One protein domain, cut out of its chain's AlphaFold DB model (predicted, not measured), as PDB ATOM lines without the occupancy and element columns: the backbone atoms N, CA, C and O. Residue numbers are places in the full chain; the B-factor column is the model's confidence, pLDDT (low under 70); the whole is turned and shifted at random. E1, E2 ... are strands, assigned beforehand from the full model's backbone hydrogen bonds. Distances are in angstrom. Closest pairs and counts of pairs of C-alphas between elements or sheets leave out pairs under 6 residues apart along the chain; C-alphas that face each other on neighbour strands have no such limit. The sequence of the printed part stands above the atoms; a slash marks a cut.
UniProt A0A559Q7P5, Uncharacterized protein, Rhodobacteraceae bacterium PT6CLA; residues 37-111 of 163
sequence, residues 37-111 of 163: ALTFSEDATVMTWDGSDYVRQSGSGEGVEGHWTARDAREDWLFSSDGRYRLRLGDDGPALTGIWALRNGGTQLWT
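Overview. This is residues 37 to 111 of the 163 residues of an uncharacterized protein of Rhodobacteraceae bacterium PT6CLA (UniProt A0A559Q7P5). One antiparallel sheet of eight strands is curled like part of a barrel and folded back on itself, with E1 to E5 as one leaf, E7 and E8 as the other, and E6 as the hinge between them. The ring is left open: the edge strands E1 and E8 come close at Ala 37 and Gln 108 but are not paired. The printed part has 75 residues with eight named strands, E1 to E8 in chain order, which is also the order across the sheet, and no named helix; the class is all strand. It is compact, with a radius of gyration of the C-alphas of 11.6 A, and spans 35 by 23 by 22 A.

Along the chain. Find C-alpha 37 at (121.347, 155.426, 97.308); there E1, residues 37 to 40, begins. E2 is residues 46 to 49, and E3, residues 52 to 58, runs 18.3 A. E4 is residues 66 to 70 and E5 residues 75 to 79. Look next at C-alpha 84, (112.267, 159.507, 81.223), where E6, residues 84 to 89, sets out on its 16.9 A. E7, residues 96 to 103, is the longest strand at 21.5 A. E8, residues 108 to 111, ends at C-alpha 111, (111.921, 157.675, 90.302).

Arrangement. The strands form a meander, each the antiparallel neighbour of the one before, and each two in succession are a hairpin. Start with E1 and E2, at 175 degrees, where N 39 and O 48 are 2.9 A apart. Between E2 and E3 look at N 54 and O 47, 2.8 A; between E3 and E4 at N 55 and O 69, 2.8 A. E4 and E5 have N 68 and O 77 at 2.8 A, and E5 and E6 have N 78 and O 86 at 2.8 A. E7 is staggered: its residues 96 to 99 pair with E6, with N 87 and O 96 at 2.9 A and an angle of 125 degrees, and its residues 100 to 103 pair with E8, with N 101 and O 110 at 2.9 A. The closest C-alphas of E1 and E8 are those of Ala 37 and Gln 108, 4.4 A apart. E3 and E7 are apart.

Size, cuts and confidence. The sheet is strongly twisted, its C-alphas lying up to 8.7 A off the best plane, and the way across it turns by 180 degrees. The two C-alphas farthest apart are those of Asp 92 and Gly 105, 35.8 A. The printed part has no cut and no long link; the links from E3 to E4 and from E6 to E7 are short, the others tight. The mean pLDDT of the printed part is 92.8, and residue 93 alone is under 70.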
ATOM      1  N   ALA A  37     119.907 155.330  97.533       97.62
ATOM      2  CA  ALA A  37     121.347 155.426  97.308       97.62
ATOM      3  C   ALA A  37     121.753 154.798  95.968       97.62
ATOM      4  O   ALA A  37     121.213 153.765  95.577       97.62
ATOM      5  N   LEU A  38     122.709 155.437  95.295       97.31
ATOM      6  CA  LEU A  38     123.213 155.067  93.979       97.31
ATOM      7  C   LEU A  38     124.745 155.093  93.978       97.31
ATOM      8  O   LEU A  38     125.348 156.105  94.343       97.31
ATOM      9  N   THR A  39     125.365 154.011  93.510       96.56
ATOM     10  CA  THR A  39     126.809 153.928  93.246       96.56
ATOM     11  C   THR A  39     127.089 153.177  91.945       96.56
ATOM     12  O   THR A  39     126.267 152.381  91.499       96.56
ATOM     13  N   PHE A  40     128.267 153.394  91.355       96.00
ATOM     14  CA  PHE A  40     128.728 152.689  90.156       96.00
ATOM     15  C   PHE A  40     130.056 151.972  90.412       96.00
ATOM     16  O   PHE A  40     130.843 152.406  91.256       96.00
ATOM     17  N   SER A  41     130.313 150.891  89.671       95.62
ATOM     18  CA  SER A  41     131.653 150.305  89.560       95.62
ATOM     19  C   SER A  41     132.628 151.273  88.882       95.62
ATOM     20  O   SER A  41     132.214 152.190  88.174       95.62
ATOM     21  N   GLU A  42     133.932 151.050  89.065       92.75
ATOM     22  CA  GLU A  42     134.996 151.889  88.483       92.75
ATOM     23  C   GLU A  42     134.913 151.987  86.950       92.75
ATOM     24  O   GLU A  42     135.203 153.028  86.373       92.75
ATOM     25  N   ASP A  43     134.462 150.922  86.285       92.38
ATOM     26  CA  ASP A  43     134.261 150.870  84.833       92.38
ATOM     27  C   ASP A  43     132.834 151.255  84.384       92.38
ATOM     28  O   ASP A  43     132.505 151.143  83.202       92.38
ATOM     29  N   ALA A  44     131.976 151.676  85.320       93.19
ATOM     30  CA  ALA A  44     130.572 152.028  85.109       93.19
ATOM     31  C   ALA A  44     129.717 150.941  84.413       93.19
ATOM     32  O   ALA A  44     128.681 151.247  83.805       93.19
ATOM     33  N   THR A  45     130.125 149.670  84.503       95.50
ATOM     34  CA  THR A  45     129.366 148.523  83.973       95.50
ATOM     35  C   THR A  45     128.323 147.989  84.953       95.50
ATOM     36  O   THR A  45     127.373 147.322  84.532       95.50
ATOM     37  N   VAL A  46     128.460 148.303  86.246       96.44
ATOM     38  CA  VAL A  46     127.524 147.923  87.308       96.44
ATOM     39  C   VAL A  46     127.030 149.169  88.028       96.44
ATOM     40  O   VAL A  46     127.820 150.026  88.419       96.44
ATOM     41  N   MET A  47     125.718 149.243  88.218       96.81
ATOM     42  CA  MET A  47     125.039 150.227  89.049       96.81
ATOM     43  C   MET A  47     124.468 149.506  90.265       96.81
ATOM     44  O   MET A  47     123.687 148.576  90.102       96.81
ATOM     45  N   THR A  48     124.809 149.954  91.467       97.31
ATOM     46  CA  THR A  48     124.133 149.517  92.692       97.31
ATOM     47  C   THR A  48     123.143 150.604  93.092       97.31
ATOM     48  O   THR A  48     123.543 151.736  93.373       97.31
ATOM     49  N   TRP A  49     121.854 150.275  93.097       96.88
ATOM     50  CA  TRP A  49     120.760 151.186  93.424       96.88
ATOM     51  C   TRP A  49     119.799 150.524  94.409       96.88
ATOM     52  O   TRP A  49     119.343 149.408  94.182       96.88
ATOM     53  N   ASP A  50     119.541 151.202  95.531       95.19
ATOM     54  CA  ASP A  50     118.708 150.697  96.638       95.19
ATOM     55  C   ASP A  50     119.122 149.298  97.142       95.19
ATOM     56  O   ASP A  50     118.308 148.470  97.540       95.19
ATOM     57  N   GLY A  51     120.428 149.013  97.093       95.00
ATOM     58  CA  GLY A  51     121.003 147.723  97.486       95.00
ATOM     59  C   GLY A  51     120.938 146.626  96.419       95.00
ATOM     60  O   GLY A  51     121.495 145.555  96.647       95.00
ATOM     61  N   SER A  52     120.325 146.889  95.264       96.56
ATOM     62  CA  SER A  52     120.267 145.964  94.129       96.56
ATOM     63  C   SER A  52     121.325 146.298  93.082       96.56
ATOM     64  O   SER A  52     121.542 147.465  92.755       96.56
ATOM     65  N   ASP A  53     121.957 145.269  92.521       97.50
ATOM     66  CA  ASP A  53     122.939 145.412  91.447       97.50
ATOM     67  C   ASP A  53     122.291 145.264  90.067       97.50
ATOM     68  O   ASP A  53     121.601 144.282  89.772       97.50
ATOM     69  N   TYR A  54     122.621 146.192  89.179       97.44
ATOM     70  CA  TYR A  54     122.180 146.233  87.796       97.44
ATOM     71  C   TYR A  54     123.386 146.246  86.855       97.44
ATOM     72  O   TYR A  54     124.336 147.004  87.045       97.44
ATOM     73  N   VAL A  55     123.349 145.415  85.814       97.19
ATOM     74  CA  VAL A  55     124.402 145.309  84.798       97.19
ATOM     75  C   VAL A  55     124.001 146.084  83.556       97.19
ATOM     76  O   VAL A  55     122.917 145.875  83.003       97.19
ATOM     77  N   ARG A  56     124.902 146.947  83.088       96.69
ATOM     78  CA  ARG A  56     124.708 147.733  81.875       96.69
ATOM     79  C   ARG A  56     124.679 146.824  80.646       96.69
ATOM     80  O   ARG A  56     125.626 146.091  80.383       96.69
ATOM     81  N   GLN A  57     123.611 146.926  79.864       96.25
ATOM     82  CA  GLN A  57     123.443 146.234  78.583       96.25
ATOM     83  C   GLN A  57     123.789 147.139  77.395       96.25
ATOM     84  O   GLN A  57     124.291 146.675  76.372       96.25
ATOM     85  N   SER A  58     123.507 148.440  77.507       92.75
ATOM     86  CA  SER A  58     123.858 149.445  76.500       92.75
ATOM     87  C   SER A  58     123.916 150.858  77.098       92.75
ATOM     88  O   SER A  58     123.452 151.098  78.214       92.75
ATOM     89  N   GLY A  59     124.502 151.796  76.350       85.00
ATOM     90  CA  GLY A  59     124.866 153.133  76.833       85.00
ATOM     91  C   GLY A  59     126.356 153.224  77.180       85.00
ATOM     92  O   GLY A  59     127.040 152.204  77.271       85.00
ATOM     93  N   SER A  60     126.870 154.440  77.332       75.19
ATOM     94  CA  SER A  60     128.269 154.701  77.683       75.19
ATOM     95  C   SER A  60     128.379 155.859  78.673       75.19
ATOM     96  O   SER A  60     127.507 156.724  78.720       75.19
ATOM     97  N   GLY A  61     129.469 155.877  79.444       73.88
ATOM     98  CA  GLY A  61     129.773 156.934  80.408       73.88
ATOM     99  C   GLY A  61     129.402 156.603  81.855       73.88
ATOM    100  O   GLY A  61     128.756 155.598  82.157       73.88
ATOM    101  N   GLU A  62     129.852 157.475  82.752       75.44
ATOM    102  CA  GLU A  62     129.531 157.447  84.177       75.44
ATOM    103  C   GLU A  62     128.136 158.061  84.370       75.44
ATOM    104  O   GLU A  62     127.955 159.266  84.211       75.44
ATOM    105  N   GLY A  63     127.116 157.242  84.646       88.94
ATOM    106  CA  GLY A  63     125.761 157.751  84.868       88.94
ATOM    107  C   GLY A  63     124.644 156.731  84.672       88.94
ATOM    108  O   GLY A  63     124.864 155.610  84.222       88.94
ATOM    109  N   VAL A  64     123.424 157.147  85.012       95.56
ATOM    110  CA  VAL A  64     122.219 156.296  85.010       95.56
ATOM    111  C   VAL A  64     121.691 156.031  83.597       95.56
ATOM    112  O   VAL A  64     121.093 154.990  83.352       95.56
ATOM    113  N   GLU A  65     121.929 156.938  82.650       96.00
ATOM    114  CA  GLU A  65     121.446 156.815  81.271       96.00
ATOM    115  C   GLU A  65     121.911 155.511  80.610       96.00
ATOM    116  O   GLU A  65     123.073 155.118  80.731       96.00
ATOM    117  N   GLY A  66     121.014 154.845  79.884       96.31
ATOM    118  CA  GLY A  66     121.275 153.568  79.220       96.31
ATOM    119  C   GLY A  66     120.340 152.445  79.659       96.31
ATOM    120  O   GLY A  66     119.346 152.667  80.351       96.31
ATOM    121  N   HIS A  67     120.652 151.235  79.194       96.69
ATOM    122  CA  HIS A  67     119.890 150.025  79.488       96.69
ATOM    123  C   HIS A  67     120.590 149.215  80.577       96.69
ATOM    124  O   HIS A  67     121.785 148.935  80.466       96.69
ATOM    125  N   TRP A  68     119.832 148.813  81.589       97.50
ATOM    126  CA  TRP A  68     120.295 148.114  82.776       97.50
ATOM    127  C   TRP A  68     119.397 146.927  83.085       97.50
ATOM    128  O   TRP A  68     118.179 147.067  83.073       97.50
ATOM    129  N   THR A  69     119.997 145.795  83.428       96.50
ATOM    130  CA  THR A  69     119.265 144.591  83.836       96.50
ATOM    131  C   THR A  69     119.673 144.217  85.252       96.50
ATOM    132  O   THR A  69     120.869 144.149  85.542       96.50
ATOM    133  N   ALA A  70     118.705 143.988  86.137       96.44
ATOM    134  CA  ALA A  70     118.983 143.526  87.495       96.44
ATOM    135  C   ALA A  70     119.683 142.158  87.475       96.44
ATOM    136  O   ALA A  70     119.355 141.292  86.665       96.44
ATOM    137  N   ARG A  71     120.645 141.940  88.378       94.69
ATOM    138  CA  ARG A  71     121.345 140.645  88.486       94.69
ATOM    139  C   ARG A  71     120.454 139.536  89.034       94.69
ATOM    140  O   ARG A  71     120.473 138.426  88.510       94.69
ATOM    141  N   ASP A  72     119.678 139.861  90.063       90.12
ATOM    142  CA  ASP A  72     118.918 138.888  90.858       90.12
ATOM    143  C   ASP A  72     117.397 138.998  90.658       90.12
ATOM    144  O   ASP A  72     116.619 138.306  91.316       90.12
ATOM    145  N   ALA A  73     116.956 139.853  89.733       86.25
ATOM    146  CA  ALA A  73     115.550 140.081  89.432       86.25
ATOM    147  C   ALA A  73     115.322 140.174  87.921       86.25
ATOM    148  O   ALA A  73     116.233 140.444  87.144       86.25
ATOM    149  N   ARG A  74     114.078 139.961  87.489       88.75
ATOM    150  CA  ARG A  74     113.682 140.117  86.082       88.75
ATOM    151  C   ARG A  74     113.286 141.563  85.787       88.75
ATOM    152  O   ARG A  74     112.176 141.809  85.326       88.75
ATOM    153  N   GLU A  75     114.164 142.500  86.111       93.50
ATOM    154  CA  GLU A  75     113.937 143.927  85.883       93.50
ATOM    155  C   GLU A  75     114.872 144.445  84.799       93.50
ATOM    156  O   GLU A  75     116.092 144.347  84.934       93.50
ATOM    157  N   ASP A  76     114.293 145.049  83.766       94.75
ATOM    158  CA  ASP A  76     115.029 145.770  82.734       94.75
ATOM    159  C   ASP A  76     114.622 147.241  82.736       94.75
ATOM    160  O   ASP A  76     113.452 147.586  82.544       94.75
ATOM    161  N   TRP A  77     115.605 148.114  82.913       96.56
ATOM    162  CA  TRP A  77     115.445 149.555  83.002       96.56
ATOM    163  C   TRP A  77     116.127 150.244  81.828       96.56
ATOM    164  O   TRP A  77     117.322 150.075  81.603       96.56
ATOM    165  N   LEU A  78     115.389 151.081  81.108       96.69
ATOM    166  CA  LEU A  78     115.933 151.987  80.104       96.69
ATOM    167  C   LEU A  78     115.757 153.426  80.586       96.69
ATOM    168  O   LEU A  78     114.635 153.931  80.593       96.69
ATOM    169  N   PHE A  79     116.857 154.080  80.953       97.06
ATOM    170  CA  PHE A  79     116.883 155.486  81.351       97.06
ATOM    171  C   PHE A  79     117.339 156.363  80.182       97.06
ATOM    172  O   PHE A  79     118.443 156.207  79.658       97.06
ATOM    173  N   SER A  80     116.482 157.296  79.783       95.75
ATOM    174  CA  SER A  80     116.725 158.250  78.703       95.75
ATOM    175  C   SER A  80     117.268 159.570  79.245       95.75
ATOM    176  O   SER A  80     116.861 160.014  80.318       95.75
ATOM    177  N   SER A  81     118.119 160.242  78.469       93.81
ATOM    178  CA  SER A  81     118.732 161.536  78.823       93.81
ATOM    179  C   SER A  81     117.745 162.701  78.958       93.81
ATOM    180  O   SER A  81     118.070 163.743  79.520       93.81
ATOM    181  N   ASP A  82     116.509 162.533  78.486       94.81
ATOM    182  CA  ASP A  82     115.412 163.483  78.685       94.81
ATOM    183  C   ASP A  82     114.732 163.351  80.063       94.81
ATOM    184  O   ASP A  82     113.708 163.990  80.314       94.81
ATOM    185  N   GLY A  83     115.281 162.513  80.949       95.19
ATOM    186  CA  GLY A  83     114.756 162.269  82.288       95.19
ATOM    187  C   GLY A  83     113.602 161.270  82.326       95.19
ATOM    188  O   GLY A  83     112.970 161.126  83.368       95.19
ATOM    189  N   ARG A  84     113.285 160.571  81.229       96.94
ATOM    190  CA  ARG A  84     112.267 159.507  81.223       96.94
ATOM    191  C   ARG A  84     112.888 158.139  81.436       96.94
ATOM    192  O   ARG A  84     114.031 157.904  81.054       96.94
ATOM    193  N   TYR A  85     112.120 157.219  82.009       96.56
ATOM    194  CA  TYR A  85     112.494 155.812  82.046       96.56
ATOM    195  C   TYR A  85     111.383 154.910  81.519       96.56
ATOM    196  O   TYR A  85     110.199 155.263  81.522       96.56
ATOM    197  N   ARG A  86     111.794 153.716  81.098       95.44
ATOM    198  CA  ARG A  86     110.924 152.569  80.859       95.44
ATOM    199  C   ARG A  86     111.427 151.392  81.687       95.44
ATOM    200  O   ARG A  86     112.604 151.061  81.605       95.44
ATOM    201  N   LEU A  87     110.535 150.775  82.448       94.31
ATOM    202  CA  LEU A  87     110.790 149.581  83.247       94.31
ATOM    203  C   LEU A  87     110.005 148.416  82.652       94.31
ATOM    204  O   LEU A  87     108.825 148.551  82.332       94.31
ATOM    205  N   ARG A  88     110.644 147.263  82.510       92.50
ATOM    206  CA  ARG A  88     109.988 146.000  82.187       92.50
ATOM    207  C   ARG A  88     110.224 145.000  83.315       92.50
ATOM    208  O   ARG A  88     111.363 144.786  83.719       92.50
ATOM    209  N   LEU A  89     109.138 144.385  83.775       89.19
ATOM    210  CA  LEU A  89     109.137 143.329  84.784       89.19
ATOM    211  C   LEU A  89     108.817 141.992  84.100       89.19
ATOM    212  O   LEU A  89     107.683 141.764  83.675       89.19
ATOM    213  N   GLY A  90     109.809 141.112  83.976       84.44
ATOM    214  CA  GLY A  90     109.674 139.839  83.262       84.44
ATOM    215  C   GLY A  90     109.462 139.983  81.750       84.44
ATOM    216  O   GLY A  90     109.585 141.063  81.179       84.44
ATOM    217  N   ASP A  91     109.146 138.867  81.089       77.69
ATOM    218  CA  ASP A  91     109.061 138.815  79.622       77.69
ATOM    219  C   ASP A  91     107.701 139.279  79.067       77.69
ATOM    220  O   ASP A  91     107.640 139.806  77.957       77.69
ATOM    221  N   ASP A  92     106.631 139.148  79.859       74.88
ATOM    222  CA  ASP A  92     105.240 139.292  79.398       74.88
ATOM    223  C   ASP A  92     104.483 140.488  80.017       74.88
ATOM    224  O   ASP A  92     103.320 140.730  79.690       74.88
ATOM    225  N   GLY A  93     105.114 141.241  80.925       67.94
ATOM    226  CA  GLY A  93     104.484 142.378  81.605       67.94
ATOM    227  C   GLY A  93     104.406 143.640  80.732       67.94
ATOM    228  O   GLY A  93     105.317 143.898  79.932       67.94
ATOM    229  N   PRO A  94     103.358 144.481  80.878       78.44
ATOM    230  CA  PRO A  94     103.366 145.807  80.276       78.44
ATOM    231  C   PRO A  94     104.546 146.607  80.833       78.44
ATOM    232  O   PRO A  94     104.881 146.522  82.013       78.44
ATOM    233  N   ALA A  95     105.187 147.396  79.974       86.31
ATOM    234  CA  ALA A  95     106.264 148.249  80.437       86.31
ATOM    235  C   ALA A  95     105.701 149.448  81.205       86.31
ATOM    236  O   ALA A  95     104.842 150.170  80.685       86.31
ATOM    237  N   LEU A  96     106.236 149.670  82.399       90.56
ATOM    238  CA  LEU A  96     105.964 150.838  83.218       90.56
ATOM    239  C   LEU A  96     106.817 152.009  82.730       90.56
ATOM    240  O   LEU A  96     107.892 151.829  82.145       90.56
ATOM    241  N   THR A  97     106.319 153.227  82.921       93.56
ATOM    242  CA  THR A  97     107.008 154.442  82.478       93.56
ATOM    243  C   THR A  97     106.946 155.514  83.544       93.56
ATOM    244  O   THR A  97     105.972 155.623  84.289       93.56
ATOM    245  N   GLY A  98     107.974 156.346  83.582       94.75
ATOM    246  CA  GLY A  98     108.033 157.430  84.539       94.75
ATOM    247  C   GLY A  98     109.151 158.407  84.242       94.75
ATOM    248  O   GLY A  98     109.712 158.442  83.143       94.75
ATOM    249  N   ILE A  99     109.445 159.223  85.241       96.31
ATOM    250  CA  ILE A  99     110.524 160.203  85.228       96.31
ATOM    251  C   ILE A  99     111.549 159.791  86.274       96.31
ATOM    252  O   ILE A  99     111.190 159.305  87.346       96.31
ATOM    253  N   TRP A 100     112.820 159.994  85.965       97.38
ATOM    254  CA  TRP A 100     113.913 159.817  86.901       97.38
ATOM    255  C   TRP A 100     114.678 161.125  87.077       97.38
ATOM    256  O   TRP A 100     114.698 161.990  86.202       97.38
ATOM    257  N   ALA A 101     115.309 161.276  88.236       96.75
ATOM    258  CA  ALA A 101     116.251 162.353  88.481       96.75
ATOM    259  C   ALA A 101     117.320 161.909  89.474       96.75
ATOM    260  O   ALA A 101     117.038 161.203  90.445       96.75
ATOM    261  N   LEU A 102     118.537 162.405  89.273       96.44
ATOM    262  CA  LEU A 102     119.577 162.330  90.284       96.44
ATOM    263  C   LEU A 102     119.319 163.357  91.391       96.44
ATOM    264  O   LEU A 102     118.961 164.510  91.139       96.44
ATOM    265  N   ARG A 103     119.517 162.932  92.635       96.00
ATOM    266  CA  ARG A 103     119.406 163.746  93.849       96.00
ATOM    267  C   ARG A 103     120.727 163.716  94.610       96.00
ATOM    268  O   ARG A 103     121.628 162.947  94.281       96.00
ATOM    269  N   ASN A 104     120.848 164.600  95.600       94.88
ATOM    270  CA  ASN A 104     122.017 164.695  96.476       94.88
ATOM    271  C   ASN A 104     123.360 164.705  95.713       94.88
ATOM    272  O   ASN A 104     124.263 163.926  95.995       94.88
ATOM    273  N   GLY A 105     123.463 165.543  94.675       90.94
ATOM    274  CA  GLY A 105     124.686 165.659  93.873       90.94
ATOM    275  C   GLY A 105     125.037 164.428  93.028       90.94
ATOM    276  O   GLY A 105     126.184 164.302  92.621       90.94
ATOM    277  N   GLY A 106     124.083 163.528  92.759       93.31
ATOM    278  CA  GLY A 106     124.309 162.337  91.932       93.31
ATOM    279  C   GLY A 106     124.423 161.030  92.709       93.31
ATOM    280  O   GLY A 106     124.501 159.978  92.088       93.31
ATOM    281  N   THR A 107     124.391 161.062  94.043       95.50
ATOM    282  CA  THR A 107     124.546 159.854  94.877       95.50
ATOM    283  C   THR A 107     123.223 159.162  95.197       95.50
ATOM    284  O   THR A 107     123.197 158.203  95.970       95.50
ATOM    285  N   GLN A 108     122.108 159.694  94.701       97.81
ATOM    286  CA  GLN A 108     120.788 159.111  94.885       97.81
ATOM    287  C   GLN A 108     120.005 159.155  93.582       97.81
ATOM    288  O   GLN A 108     120.000 160.178  92.894       97.81
ATOM    289  N   LEU A 109     119.299 158.070  93.282       97.56
ATOM    290  CA  LEU A 109     118.361 157.992  92.175       97.56
ATOM    291  C   LEU A 109     116.937 158.067  92.719       97.56
ATOM    292  O   LEU A 109     116.559 157.344  93.640       97.56
ATOM    293  N   TRP A 110     116.158 158.979  92.149       97.56
ATOM    294  CA  TRP A 110     114.741 159.147  92.425       97.56
ATOM    295  C   TRP A 110     113.934 158.799  91.184       97.56
ATOM    296  O   TRP A 110     114.259 159.273  90.092       97.56
ATOM    297  N   THR A 111     112.866 158.028  91.362       97.00
ATOM    298  CA  THR A 111     111.921 157.675  90.302       97.00
ATOM    299  C   THR A 111     110.508 158.108  90.677       97.00
ATOM    300  O   THR A 111     110.093 158.071  91.837       97.00
TER     301      THR A 111